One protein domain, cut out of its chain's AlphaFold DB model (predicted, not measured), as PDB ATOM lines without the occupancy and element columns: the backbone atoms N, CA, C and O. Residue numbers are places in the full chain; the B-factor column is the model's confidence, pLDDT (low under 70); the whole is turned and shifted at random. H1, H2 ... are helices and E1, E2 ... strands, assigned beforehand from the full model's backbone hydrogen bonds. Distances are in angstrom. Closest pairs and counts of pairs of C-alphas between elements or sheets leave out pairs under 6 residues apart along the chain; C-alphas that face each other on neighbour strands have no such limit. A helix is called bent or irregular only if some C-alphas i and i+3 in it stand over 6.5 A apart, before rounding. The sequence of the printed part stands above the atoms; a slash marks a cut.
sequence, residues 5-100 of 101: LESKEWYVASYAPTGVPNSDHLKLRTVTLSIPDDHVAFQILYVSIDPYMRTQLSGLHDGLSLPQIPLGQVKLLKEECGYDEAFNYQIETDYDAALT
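Overview. This is residues 5 to 100 of the 101 residues of the protein "Alcohol dehydrogenase" of Solanum tuberosum (UniProt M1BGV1). Little regular structure is here: a long hairpin of two strands, E1 and E2, beside loose loops, with residues 82 to 100, H3 among them, sticking out as a tail. The printed part has 96 residues, 31 of them in named elements, E1 E2 H1 H2 H3: class mixed, sheet antiparallel. It is loose, radius of gyration of the C-alphas 16.3 A, spanning 50 by 32 by 21 A.

Along the chain. Find C-alpha 5 at (-19.365, 8.092, -20.788); E1, residues 5 to 12, runs 21.9 A. E2, residues 26 to 34, covers 23.4 A and bends by 57 degrees at residue 30. H1 is residues 53 to 56, H2 76 to 80, and H3 95 to 99, ending at C-alpha 99, (-34.893, 14.385, -39.601).

Arrangement. Look at hairpin E1 and E2, 147 degrees between directions: N 7 and O 31 are 2.9 A apart. H1, H2 and H3 are apart from E1 and each other. H2 is irregular, only just: C-alphas 77 and 80 are 6.6 A apart. In H3 the O i to N i+4 pair is within hydrogen-bond range; H2 has 0 of 1, and 0 of 2 for i+3; H1 is too short.

Size, cuts and confidence. The C-alphas farthest apart, Thr 18 and Asp 96, are 49.7 A apart. The printed part has no cut, and the four links are long. Residues 61 to 65, 73 to 92, 95 and 97 to 100 have pLDDT under 70.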
ATOM      1  N   LEU A   5     -20.341   7.962 -19.705       82.25
ATOM      2  CA  LEU A   5     -19.365   8.092 -20.788       82.25
ATOM      3  C   LEU A   5     -18.128   8.847 -20.294       82.25
ATOM      4  O   LEU A   5     -18.249   9.825 -19.561       82.25
ATOM      5  N   GLU A   6     -16.935   8.456 -20.737       87.75
ATOM      6  CA  GLU A   6     -15.745   9.290 -20.550       87.75
ATOM      7  C   GLU A   6     -15.692  10.419 -21.587       87.75
ATOM      8  O   GLU A   6     -15.758  10.184 -22.795       87.75
ATOM      9  N   SER A   7     -15.520  11.651 -21.114       85.50
ATOM     10  CA  SER A   7     -15.357  12.842 -21.945       85.50
ATOM     11  C   SER A   7     -14.098  13.608 -21.550       85.50
ATOM     12  O   SER A   7     -13.667  13.570 -20.398       85.50
ATOM     13  N   LYS A   8     -13.492  14.317 -22.504       85.06
ATOM     14  CA  LYS A   8     -12.378  15.233 -22.236       85.06
ATOM     15  C   LYS A   8     -12.888  16.663 -22.242       85.06
ATOM     16  O   LYS A   8     -13.616  17.049 -23.151       85.06
ATOM     17  N   GLU A   9     -12.438  17.461 -21.284       84.19
ATOM     18  CA  GLU A   9     -12.850  18.855 -21.165       84.19
ATOM     19  C   GLU A   9     -11.683  19.794 -20.878       84.19
ATOM     20  O   GLU A   9     -10.774  19.482 -20.100       84.19
ATOM     21  N   TRP A  10     -11.731  20.960 -21.519       85.50
ATOM     22  CA  TRP A  10     -10.884  22.092 -21.181       85.50
ATOM     23  C   TRP A  10     -11.517  22.863 -20.026       85.50
ATOM     24  O   TRP A  10     -12.707  23.168 -20.062       85.50
ATOM     25  N   TYR A  11     -10.719  23.212 -19.024       85.50
ATOM     26  CA  TYR A  11     -11.145  24.051 -17.909       85.50
ATOM     27  C   TYR A  11     -10.141  25.174 -17.657       85.50
ATOM     28  O   TYR A  11      -8.947  25.056 -17.956       85.50
ATOM     29  N   VAL A  12     -10.640  26.263 -17.071       89.94
ATOM     30  CA  VAL A  12      -9.819  27.399 -16.652       89.94
ATOM     31  C   VAL A  12      -9.198  27.074 -15.298       89.94
ATOM     32  O   VAL A  12      -9.878  27.037 -14.275       89.94
ATOM     33  N   ALA A  13      -7.902  26.785 -15.294       90.75
ATOM     34  CA  ALA A  13      -7.127  26.498 -14.093       90.75
ATOM     35  C   ALA A  13      -6.715  27.781 -13.354       90.75
ATOM     36  O   ALA A  13      -6.627  27.784 -12.128       90.75
ATOM     37  N   SER A  14      -6.465  28.860 -14.095       93.88
ATOM     38  CA  SER A  14      -6.134  30.183 -13.564       93.88
ATOM     39  C   SER A  14      -6.433  31.269 -14.603       93.88
ATOM     40  O   SER A  14      -6.513  30.983 -15.798       93.88
ATOM     41  N   TYR A  15      -6.607  32.511 -14.152       93.19
ATOM     42  CA  TYR A  15      -6.797  33.661 -15.038       93.19
ATOM     43  C   TYR A  15      -5.476  34.161 -15.628       93.19
ATOM     44  O   TYR A  15      -4.445  34.131 -14.958       93.19
ATOM     45  N   ALA A  16      -5.534  34.669 -16.859       91.94
ATOM     46  CA  ALA A  16      -4.435  35.286 -17.595       91.94
ATOM     47  C   ALA A  16      -4.607  36.821 -17.626       91.94
ATOM     48  O   ALA A  16      -5.096  37.368 -18.623       91.94
ATOM     49  N   PRO A  17      -4.217  37.555 -16.565       91.31
ATOM     50  CA  PRO A  17      -4.460  38.999 -16.473       91.31
ATOM     51  C   PRO A  17      -3.810  39.776 -17.624       91.31
ATOM     52  O   PRO A  17      -4.380  40.731 -18.157       91.31
ATOM     53  N   THR A  18      -2.645  39.320 -18.079       90.75
ATOM     54  CA  THR A  18      -1.876  39.932 -19.164       90.75
ATOM     55  C   THR A  18      -1.447  38.890 -20.186       90.75
ATOM     56  O   THR A  18      -1.203  37.739 -19.838       90.75
ATOM     57  N   GLY A  19      -1.275  39.315 -21.439       88.06
ATOM     58  CA  GLY A  19      -0.787  38.441 -22.503       88.06
ATOM     59  C   GLY A  19      -1.824  37.422 -22.983       88.06
ATOM     60  O   GLY A  19      -3.033  37.633 -22.847       88.06
ATOM     61  N   VAL A  20      -1.320  36.351 -23.601       86.81
ATOM     62  CA  VAL A  20      -2.115  35.275 -24.209       86.81
ATOM     63  C   VAL A  20      -2.223  34.102 -23.222       86.81
ATOM     64  O   VAL A  20      -1.186  33.679 -22.702       86.81
ATOM     65  N   PRO A  21      -3.431  33.556 -22.969       87.75
ATOM     66  CA  PRO A  21      -3.598  32.349 -22.166       87.75
ATOM     67  C   PRO A  21      -2.747  31.186 -22.690       87.75
ATOM     68  O   PRO A  21      -2.585  30.999 -23.894       87.75
ATOM     69  N   ASN A  22      -2.216  30.387 -21.771       86.31
ATOM     70  CA  ASN A  22      -1.330  29.259 -22.065       86.31
ATOM     71  C   ASN A  22      -1.724  28.026 -21.223       86.31
ATOM     72  O   ASN A  22      -2.760  28.030 -20.557       86.31
ATOM     73  N   SER A  23      -0.889  26.985 -21.221       88.75
ATOM     74  CA  SER A  23      -1.129  25.727 -20.494       88.75
ATOM     75  C   SER A  23      -1.206  25.846 -18.962       88.75
ATOM     76  O   SER A  23      -1.682  24.921 -18.302       88.75
ATOM     77  N   ASP A  24      -0.765  26.959 -18.375       92.25
ATOM     78  CA  ASP A  24      -0.943  27.234 -16.942       92.25
ATOM     79  C   ASP A  24      -2.367  27.725 -16.632       92.25
ATOM     80  O   ASP A  24      -2.875  27.539 -15.521       92.25
ATOM     81  N   HIS A  25      -3.030  28.297 -17.640       91.19
ATOM     82  CA  HIS A  25      -4.357  28.902 -17.555       91.19
ATOM     83  C   HIS A  25      -5.456  27.954 -18.040       91.19
ATOM     84  O   HIS A  25      -6.498  27.849 -17.402       91.19
ATOM     85  N   LEU A  26      -5.223  27.235 -19.144       88.06
ATOM     86  CA  LEU A  26      -6.168  26.293 -19.744       88.06
ATOM     87  C   LEU A  26      -5.600  24.879 -19.694       88.06
ATOM     88  O   LEU A  26      -4.510  24.616 -20.206       88.06
ATOM     89  N   LYS A  27      -6.351  23.958 -19.093       87.12
ATOM     90  CA  LYS A  27      -5.925  22.567 -18.907       87.12
ATOM     91  C   LYS A  27      -7.000  21.598 -19.362       87.12
ATOM     92  O   LYS A  27      -8.183  21.908 -19.303       87.12
ATOM     93  N   LEU A  28      -6.568  20.416 -19.786       85.31
ATOM     94  CA  LEU A  28      -7.436  19.320 -20.193       85.31
ATOM     95  C   LEU A  28      -7.565  18.318 -19.039       85.31
ATOM     96  O   LEU A  28      -6.569  17.993 -18.389       85.31
ATOM     97  N   ARG A  29      -8.769  17.802 -18.802       86.06
ATOM     98  CA  ARG A  29      -9.000  16.651 -17.917       86.06
ATOM     99  C   ARG A  29      -9.994  15.680 -18.542       86.06
ATOM    100  O   ARG A  29     -10.743  16.057 -19.438       86.06
ATOM    101  N   THR A  30      -9.987  14.442 -18.063       86.69
ATOM    102  CA  THR A  30     -11.036  13.462 -18.363       86.69
ATOM    103  C   THR A  30     -12.075  13.509 -17.249       86.69
ATOM    104  O   THR A  30     -11.711  13.573 -16.074       86.69
ATOM    105  N   VAL A  31     -13.352  13.486 -17.615       85.31
ATOM    106  CA  VAL A  31     -14.493  13.453 -16.699       85.31
ATOM    107  C   VAL A  31     -15.450  12.338 -17.096       85.31
ATOM    108  O   VAL A  31     -15.602  12.026 -18.277       85.31
ATOM    109  N   THR A  32     -16.118  11.758 -16.106       86.00
ATOM    110  CA  THR A  32     -17.251  10.863 -16.339       86.00
ATOM    111  C   THR A  32     -18.507  11.713 -16.495       86.00
ATOM    112  O   THR A  32     -18.900  12.437 -15.581       86.00
ATOM    113  N   LEU A  33     -19.120  11.646 -17.670       81.44
ATOM    114  CA  LEU A  33     -20.366  12.315 -18.000       81.44
ATOM    115  C   LEU A  33     -21.531  11.359 -17.746       81.44
ATOM    116  O   LEU A  33     -21.566  10.269 -18.311       81.44
ATOM    117  N   SER A  34     -22.495  11.797 -16.940       79.81
ATOM    118  CA  SER A  34     -23.822  11.187 -16.863       79.81
ATOM    119  C   SER A  34     -24.811  12.072 -17.614       79.81
ATOM    120  O   SER A  34     -24.829  13.292 -17.434       79.81
ATOM    121  N   ILE A  35     -25.609  11.461 -18.487       78.81
ATOM    122  CA  ILE A  35     -26.637  12.166 -19.258       78.81
ATOM    123  C   ILE A  35     -27.971  11.952 -18.534       78.81
ATOM    124  O   ILE A  35     -28.403  10.800 -18.431       78.81
ATOM    125  N   PRO A  36     -28.594  13.011 -17.983       81.00
ATOM    126  CA  PRO A  36     -29.908  12.896 -17.363       81.00
ATOM    127  C   PRO A  36     -30.991  12.564 -18.391       81.00
ATOM    128  O   PRO A  36     -30.814  12.789 -19.590       81.00
ATOM    129  N   ASP A  37     -32.133  12.089 -17.903       80.56
ATOM    130  CA  ASP A  37     -33.323  11.928 -18.736       80.56
ATOM    131  C   ASP A  37     -33.747  13.296 -19.320       80.56
ATOM    132  O   ASP A  37     -33.467  14.351 -18.739       80.56
ATOM    133  N   ASP A  38     -34.349  13.280 -20.510       83.38
ATOM    134  CA  ASP A  38     -34.754  14.469 -21.285       83.38
ATOM    135  C   ASP A  38     -33.610  15.427 -21.680       83.38
ATOM    136  O   ASP A  38     -33.838  16.594 -21.991       83.38
ATOM    137  N   HIS A  39     -32.364  14.942 -21.698       79.06
ATOM    138  CA  HIS A  39     -31.205  15.692 -22.191       79.06
ATOM    139  C   HIS A  39     -30.572  15.015 -23.408       79.06
ATOM    140  O   HIS A  39     -30.590  13.793 -23.556       79.06
ATOM    141  N   VAL A  40     -29.942  15.823 -24.262       79.00
ATOM    142  CA  VAL A  40     -29.192  15.349 -25.429       79.00
ATOM    143  C   VAL A  40     -27.704  15.594 -25.215       79.00
ATOM    144  O   VAL A  40     -27.290  16.675 -24.794       79.00
ATOM    145  N   ALA A  41     -26.889  14.588 -25.525       80.19
ATOM    146  CA  ALA A  41     -25.445  14.737 -25.612       80.19
ATOM    147  C   ALA A  41     -25.018  14.911 -27.069       80.19
ATOM    148  O   ALA A  41     -25.483  14.197 -27.957       80.19
ATOM    149  N   PHE A  42     -24.081  15.827 -27.294       80.81
ATOM    150  CA  PHE A  42     -23.503  16.079 -28.607       80.81
ATOM    151  C   PHE A  42     -22.028  15.704 -28.613       80.81
ATOM    152  O   PHE A  42     -21.286  16.006 -27.676       80.81
ATOM    153  N   GLN A  43     -21.582  15.101 -29.712       81.50
ATOM    154  CA  GLN A  43     -20.162  14.999 -30.001       81.50
ATOM    155  C   GLN A  43     -19.697  16.315 -30.628       81.50
ATOM    156  O   GLN A  43     -20.033  16.623 -31.771       81.50
ATOM    157  N   ILE A  44     -18.913  17.092 -29.882       82.00
ATOM    158  CA  ILE A  44     -18.302  18.316 -30.406       82.00
ATOM    159  C   ILE A  44     -17.239  17.925 -31.437       82.00
ATOM    160  O   ILE A  44     -16.259  17.260 -31.105       82.00
ATOM    161  N   LEU A  45     -17.434  18.342 -32.690       82.62
ATOM    162  CA  LEU A  45     -16.481  18.106 -33.782       82.62
ATOM    163  C   LEU A  45     -15.539  19.295 -33.994       82.62
ATOM    164  O   LEU A  45     -14.365  19.110 -34.304       82.62
ATOM    165  N   TYR A  46     -16.053  20.512 -33.806       80.50
ATOM    166  CA  TYR A  46     -15.330  21.761 -34.019       80.50
ATOM    167  C   TYR A  46     -15.689  22.771 -32.929       80.50
ATOM    168  O   TYR A  46     -16.800  22.756 -32.402       80.50
ATOM    169  N   VAL A  47     -14.742  23.651 -32.604       80.19
ATOM    170  CA  VAL A  47     -14.894  24.715 -31.602       80.19
ATOM    171  C   VAL A  47     -14.461  26.030 -32.242       80.19
ATOM    172  O   VAL A  47     -13.379  26.096 -32.826       80.19
ATOM    173  N   SER A  48     -15.302  27.063 -32.144       83.12
ATOM    174  CA  SER A  48     -14.926  28.425 -32.538       83.12
ATOM    175  C   SER A  48     -13.992  29.028 -31.496       83.12
ATOM    176  O   SER A  48     -14.203  28.843 -30.298       83.12
ATOM    177  N   ILE A  49     -12.968  29.750 -31.949       80.19
ATOM    178  CA  ILE A  49     -12.058  30.505 -31.088       80.19
ATOM    179  C   ILE A  49     -12.153  31.967 -31.498       80.19
ATOM    180  O   ILE A  49     -11.580  32.379 -32.507       80.19
ATOM    181  N   ASP A  50     -12.880  32.738 -30.698       81.38
ATOM    182  CA  ASP A  50     -13.200  34.125 -31.004       81.38
ATOM    183  C   ASP A  50     -12.394  35.100 -30.132       81.38
ATOM    184  O   ASP A  50     -12.150  34.822 -28.953       81.38
ATOM    185  N   PRO A  51     -12.010  36.284 -30.652       82.25
ATOM    186  CA  PRO A  51     -11.197  37.246 -29.902       82.25
ATOM    187  C   PRO A  51     -11.782  37.657 -28.544       82.25
ATOM    188  O   PRO A  51     -11.025  37.891 -27.601       82.25
ATOM    189  N   TYR A  52     -13.115  37.710 -28.413       81.38
ATOM    190  CA  TYR A  52     -13.775  38.098 -27.161       81.38
ATOM    191  C   TYR A  52     -13.489  37.121 -26.009       81.38
ATOM    192  O   TYR A  52     -13.494  37.530 -24.847       81.38
ATOM    193  N   MET A  53     -13.181  35.851 -26.307       81.62
ATOM    194  CA  MET A  53     -12.892  34.839 -25.283       81.62
ATOM    195  C   MET A  53     -11.674  35.221 -24.434       81.62
ATOM    196  O   MET A  53     -11.577  34.824 -23.274       81.62
ATOM    197  N   ARG A  54     -10.761  36.048 -24.971       86.69
ATOM    198  CA  ARG A  54      -9.625  36.582 -24.209       86.69
ATOM    199  C   ARG A  54     -10.094  37.339 -22.973       86.69
ATOM    200  O   ARG A  54      -9.491  37.201 -21.910       86.69
ATOM    201  N   THR A  55     -11.140  38.148 -23.104       84.44
ATOM    202  CA  THR A  55     -11.641  38.983 -22.011       84.44
ATOM    203  C   THR A  55     -12.168  38.145 -20.856       84.44
ATOM    204  O   THR A  55     -11.888  38.460 -19.700       84.44
ATOM    205  N   GLN A  56     -12.832  37.030 -21.159       85.31
ATOM    206  CA  GLN A  56     -13.427  36.138 -20.160       85.31
ATOM    207  C   GLN A  56     -12.399  35.275 -19.407       85.31
ATOM    208  O   GLN A  56     -12.743  34.617 -18.425       85.31
ATOM    209  N   LEU A  57     -11.145  35.258 -19.875       88.06
ATOM    210  CA  LEU A  57     -10.026  34.537 -19.263       88.06
ATOM    211  C   LEU A  57      -9.080  35.453 -18.486       88.06
ATOM    212  O   LEU A  57      -8.090  34.979 -17.933       88.06
ATOM    213  N   SER A  58      -9.353  36.754 -18.448       88.50
ATOM    214  CA  SER A  58      -8.440  37.729 -17.859       88.50
ATOM    215  C   SER A  58      -8.524  37.806 -16.335       88.50
ATOM    216  O   SER A  58      -7.553  38.188 -15.685       88.50
ATOM    217  N   GLY A  59      -9.670  37.441 -15.756       84.75
ATOM    218  CA  GLY A  59      -9.977  37.683 -14.347       84.75
ATOM    219  C   GLY A  59     -10.189  39.166 -14.025       84.75
ATOM    220  O   GLY A  59     -10.235  39.533 -12.852       84.75
ATOM    221  N   LEU A  60     -10.285  40.025 -15.044       82.19
ATOM    222  CA  LEU A  60     -10.462  41.463 -14.904       82.19
ATOM    223  C   LEU A  60     -11.883  41.848 -15.310       82.19
ATOM    224  O   LEU A  60     -12.412  41.374 -16.311       82.19
ATOM    225  N   HIS A  61     -12.485  42.771 -14.567       68.44
ATOM    226  CA  HIS A  61     -13.691  43.473 -15.006       68.44
ATOM    227  C   HIS A  61     -13.264  44.645 -15.904       68.44
ATOM    228  O   HIS A  61     -13.316  45.803 -15.498       68.44
ATOM    229  N   ASP A  62     -12.750  44.333 -17.097       61.88
ATOM    230  CA  ASP A  62     -12.072  45.275 -18.004       61.88
ATOM    231  C   ASP A  62     -13.022  46.130 -18.873       61.88
ATOM    232  O   ASP A  62     -12.593  46.776 -19.828       61.88
ATOM    233  N   GLY A  63     -14.304  46.209 -18.503       57.09
ATOM    234  CA  GLY A  63     -15.274  47.139 -19.093       57.09
ATOM    235  C   GLY A  63     -16.002  46.624 -20.335       57.09
ATOM    236  O   GLY A  63     -16.912  47.294 -20.819       57.09
ATOM    237  N   LEU A  64     -15.673  45.427 -20.820       62.31
ATOM    238  CA  LEU A  64     -16.585  44.663 -21.667       62.31
ATOM    239  C   LEU A  64     -17.574  43.948 -20.743       62.31
ATOM    240  O   LEU A  64     -17.165  43.294 -19.784       62.31
ATOM    241  N   SER A  65     -18.873  44.080 -21.005       69.31
ATOM    242  CA  SER A  65     -19.948  43.474 -20.203       69.31
ATOM    243  C   SER A  65     -20.040  41.950 -20.396       69.31
ATOM    244  O   SER A  65     -21.110  41.423 -20.681       69.31
ATOM    245  N   LEU A  66     -18.911  41.244 -20.292       75.62
ATOM    246  CA  LEU A  66     -18.806  39.796 -20.418       75.62
ATOM    247  C   LEU A  66     -18.419  39.181 -19.063       75.62
ATOM    248  O   LEU A  66     -17.441  39.626 -18.448       75.62
ATOM    249  N   PRO A  67     -19.146  38.153 -18.590       82.50
ATOM    250  CA  PRO A  67     -18.782  37.449 -17.369       82.50
ATOM    251  C   PRO A  67     -17.463  36.688 -17.554       82.50
ATOM    252  O   PRO A  67     -17.146  36.196 -18.644       82.50
ATOM    253  N   GLN A  68     -16.689  36.606 -16.470       84.56
ATOM    254  CA  GLN A  68     -15.459  35.816 -16.424       84.56
ATOM    255  C   GLN A  68     -15.803  34.334 -16.310       84.56
ATOM    256  O   GLN A  68     -16.704  33.964 -15.560       84.56
ATOM    257  N   ILE A  69     -15.049  33.477 -16.997       84.00
ATOM    258  CA  ILE A  69     -15.237  32.030 -16.867       84.00
ATOM    259  C   ILE A  69     -14.817  31.617 -15.446       84.00
ATOM    260  O   ILE A  69     -13.693  31.931 -15.037       84.00
ATOM    261  N   PRO A  70     -15.668  30.929 -14.666       83.88
ATOM    262  CA  PRO A  70     -15.301  30.513 -13.317       83.88
ATOM    263  C   PRO A  70     -14.134  29.514 -13.311       83.88
ATOM    264  O   PRO A  70     -14.055  28.606 -14.143       83.88
ATOM    265  N   LEU A  71     -13.230  29.652 -12.338       87.00
ATOM    266  CA  LEU A  71     -12.089  28.747 -12.185       87.00
ATOM    267  C   LEU A  71     -12.528  27.326 -11.819       87.00
ATOM    268  O   LEU A  71     -13.457  27.122 -11.040       87.00
ATOM    269  N   GLY A  72     -11.825  26.329 -12.360       75.62
ATOM    270  CA  GLY A  72     -12.064  24.905 -12.099       75.62
ATOM    271  C   GLY A  72     -13.402  24.379 -12.627       75.62
ATOM    272  O   GLY A  72     -13.682  23.180 -12.515       75.62
ATOM    273  N   GLN A  73     -14.212  25.259 -13.212       63.31
ATOM    274  CA  GLN A  73     -15.578  24.976 -13.573       63.31
ATOM    275  C   GLN A  73     -15.747  24.905 -15.079       63.31
ATOM    276  O   GLN A  73     -15.328  25.783 -15.827       63.31
ATOM    277  N   VAL A  74     -16.475  23.878 -15.493       56.66
ATOM    278  CA  VAL A  74     -17.178  23.852 -16.770       56.66
ATOM    279  C   VAL A  74     -18.651  24.135 -16.459       56.66
ATOM    280  O   VAL A  74     -19.524  23.293 -16.621       56.66
ATOM    281  N   LYS A  75     -18.918  25.338 -15.924       47.53
ATOM    282  CA  LYS A  75     -20.272  25.921 -15.824       47.53
ATOM    283  C   LYS A  75     -20.655  26.695 -17.092       47.53
ATOM    284  O   LYS A  75     -21.773  27.183 -17.189       47.53
ATOM    285  N   LEU A  76     -19.738  26.797 -18.065       46.03
ATOM    286  CA  LEU A  76     -19.891  27.649 -19.246       46.03
ATOM    287  C   LEU A  76     -21.192  27.339 -20.004       46.03
ATOM    288  O   LEU A  76     -21.987  28.238 -20.230       46.03
ATOM    289  N   LEU A  77     -21.464  26.062 -20.294       42.59
ATOM    290  CA  LEU A  77     -22.653  25.639 -21.046       42.59
ATOM    291  C   LEU A  77     -23.936  25.566 -20.204       42.59
ATOM    292  O   LEU A  77     -25.019  25.674 -20.754       42.59
ATOM    293  N   LYS A  78     -23.846  25.340 -18.890       41.22
ATOM    294  CA  LYS A  78     -25.034  25.100 -18.050       41.22
ATOM    295  C   LYS A  78     -25.542  26.334 -17.319       41.22
ATOM    296  O   LYS A  78     -26.724  26.385 -17.011       41.22
ATOM    297  N   GLU A  79     -24.671  27.285 -16.995       43.09
ATOM    298  CA  GLU A  79     -25.006  28.313 -16.002       43.09
ATOM    299  C   GLU A  79     -24.609  29.737 -16.403       43.09
ATOM    300  O   GLU A  79     -25.279  30.671 -15.982       43.09
ATOM    301  N   GLU A  80     -23.578  29.924 -17.237       41.47
ATOM    302  CA  GLU A  80     -23.050  31.265 -17.565       41.47
ATOM    303  C   GLU A  80     -23.359  31.719 -18.998       41.47
ATOM    304  O   GLU A  80     -23.643  32.892 -19.222       41.47
ATOM    305  N   CYS A  81     -23.342  30.818 -19.988       42.34
ATOM    306  CA  CYS A  81     -23.719  31.184 -21.356       42.34
ATOM    307  C   CYS A  81     -25.225  31.368 -21.546       42.34
ATOM    308  O   CYS A  81     -25.596  31.755 -22.647       42.34
ATOM    309  N   GLY A  82     -26.066  31.046 -20.547       39.56
ATOM    310  CA  GLY A  82     -27.520  31.001 -20.721       39.56
ATOM    311  C   GLY A  82     -27.848  30.307 -22.036       39.56
ATOM    312  O   GLY A  82     -28.306  30.967 -22.963       39.56
ATOM    313  N   TYR A  83     -27.475  29.027 -22.165       45.78
ATOM    314  CA  TYR A  83     -27.447  28.230 -23.409       45.78
ATOM    315  C   TYR A  83     -28.852  27.924 -23.975       45.78
ATOM    316  O   TYR A  83     -29.109  26.841 -24.486       45.78
ATOM    317  N   ASP A  84     -29.735  28.910 -23.846       43.62
ATOM    318  CA  ASP A  84     -31.076  29.077 -24.384       43.62
ATOM    319  C   ASP A  84     -31.198  30.411 -25.177       43.62
ATOM    320  O   ASP A  84     -32.069  30.535 -26.028       43.62
ATOM    321  N   GLU A  85     -30.311  31.411 -24.985       39.12
ATOM    322  CA  GLU A  85     -30.463  32.756 -25.592       39.12
ATOM    323  C   GLU A  85     -29.507  33.078 -26.763       39.12
ATOM    324  O   GLU A  85     -29.798  33.958 -27.573       39.12
ATOM    325  N   ALA A  86     -28.364  32.389 -26.893       34.53
ATOM    326  CA  ALA A  86     -27.346  32.718 -27.908       34.53
ATOM    327  C   ALA A  86     -27.544  32.015 -29.266       34.53
ATOM    328  O   ALA A  86     -26.980  32.440 -30.278       34.53
ATOM    329  N   PHE A  87     -28.355  30.959 -29.305       40.34
ATOM    330  CA  PHE A  87     -28.780  30.304 -30.536       40.34
ATOM    331  C   PHE A  87     -30.279  30.534 -30.695       40.34
ATOM    332  O   PHE A  87     -31.064  30.178 -29.827       40.34
ATOM    333  N   ASN A  88     -30.677  31.139 -31.813       41.06
ATOM    334  CA  ASN A  88     -32.079  31.231 -32.200       41.06
ATOM    335  C   ASN A  88     -32.577  29.816 -32.535       41.06
ATOM    336  O   ASN A  88     -32.502  29.390 -33.691       41.06
ATOM    337  N   TYR A  89     -33.018  29.065 -31.526       48.66
ATOM    338  CA  TYR A  89     -33.755  27.832 -31.744       48.66
ATOM    339  C   TYR A  89     -35.061  28.213 -32.440       48.66
ATOM    340  O   TYR A  89     -35.961  28.797 -31.837       48.66
ATOM    341  N   GLN A  90     -35.194  27.869 -33.720       47.19
ATOM    342  CA  GLN A  90     -36.532  27.553 -34.192       47.19
ATOM    343  C   GLN A  90     -36.981  26.364 -33.349       47.19
ATOM    344  O   GLN A  90     -36.365  25.301 -33.393       47.19
ATOM    345  N   ILE A  91     -37.982  26.591 -32.501       57.22
ATOM    346  CA  ILE A  91     -38.629  25.521 -31.754       57.22
ATOM    347  C   ILE A  91     -39.292  24.636 -32.804       57.22
ATOM    348  O   ILE A  91     -40.305  25.016 -33.390       57.22
ATOM    349  N   GLU A  92     -38.671  23.496 -33.079       62.41
ATOM    350  CA  GLU A  92     -39.206  22.485 -33.975       62.41
ATOM    351  C   GLU A  92     -40.047  21.522 -33.148       62.41
ATOM    352  O   GLU A  92     -39.551  20.845 -32.246       62.41
ATOM    353  N   THR A  93     -41.348  21.529 -33.411       78.69
ATOM    354  CA  THR A  93     -42.312  20.683 -32.702       78.69
ATOM    355  C   THR A  93     -42.447  19.309 -33.345       78.69
ATOM    356  O   THR A  93     -43.001  18.406 -32.719       78.69
ATOM    357  N   ASP A  94     -41.961  19.148 -34.578       74.44
ATOM    358  CA  ASP A  94     -42.018  17.904 -35.336       74.44
ATOM    359  C   ASP A  94     -40.601  17.408 -35.662       74.44
ATOM    360  O   ASP A  94     -39.992  17.718 -36.689       74.44
ATOM    361  N   TYR A  95     -40.061  16.620 -34.732       64.75
ATOM    362  CA  TYR A  95     -38.723  16.045 -34.846       64.75
ATOM    363  C   TYR A  95     -38.597  15.045 -36.001       64.75
ATOM    364  O   TYR A  95     -37.511  14.916 -36.565       64.75
ATOM    365  N   ASP A  96     -39.684  14.363 -36.371       75.69
ATOM    366  CA  ASP A  96     -39.670  13.426 -37.492       75.69
ATOM    367  C   ASP A  96     -39.509  14.197 -38.809       75.69
ATOM    368  O   ASP A  96     -38.645  13.854 -39.620       75.69
ATOM    369  N   ALA A  97     -40.237  15.306 -38.979       69.38
ATOM    370  CA  ALA A  97     -40.101  16.182 -40.143       69.38
ATOM    371  C   ALA A  97     -38.692  16.792 -40.268       69.38
ATOM    372  O   ALA A  97     -38.155  16.859 -41.374       69.38
ATOM    373  N   ALA A  98     -38.064  17.164 -39.149       63.00
ATOM    374  CA  ALA A  98     -36.714  17.736 -39.116       63.00
ATOM    375  C   ALA A  98     -35.611  16.754 -39.545       63.00
ATOM    376  O   ALA A  98     -34.537  17.162 -39.998       63.00
ATOM    377  N   LEU A  99     -35.860  15.455 -39.362       65.81
ATOM    378  CA  LEU A  99     -34.893  14.385 -39.601       65.81
ATOM    379  C   LEU A  99     -35.066  13.704 -40.965       65.81
ATOM    380  O   LEU A  99     -34.152  13.004 -41.415       65.81
ATOM    381  N   THR A 100     -36.178  13.935 -41.661       59.66
ATOM    382  CA  THR A 100     -36.340  13.536 -43.066       59.66
ATOM    383  C   THR A 100     -35.827  14.614 -44.021       59.66
ATOM    384  O   THR A 100     -36.331  15.731 -44.053       59.66
TER     385      THR A 100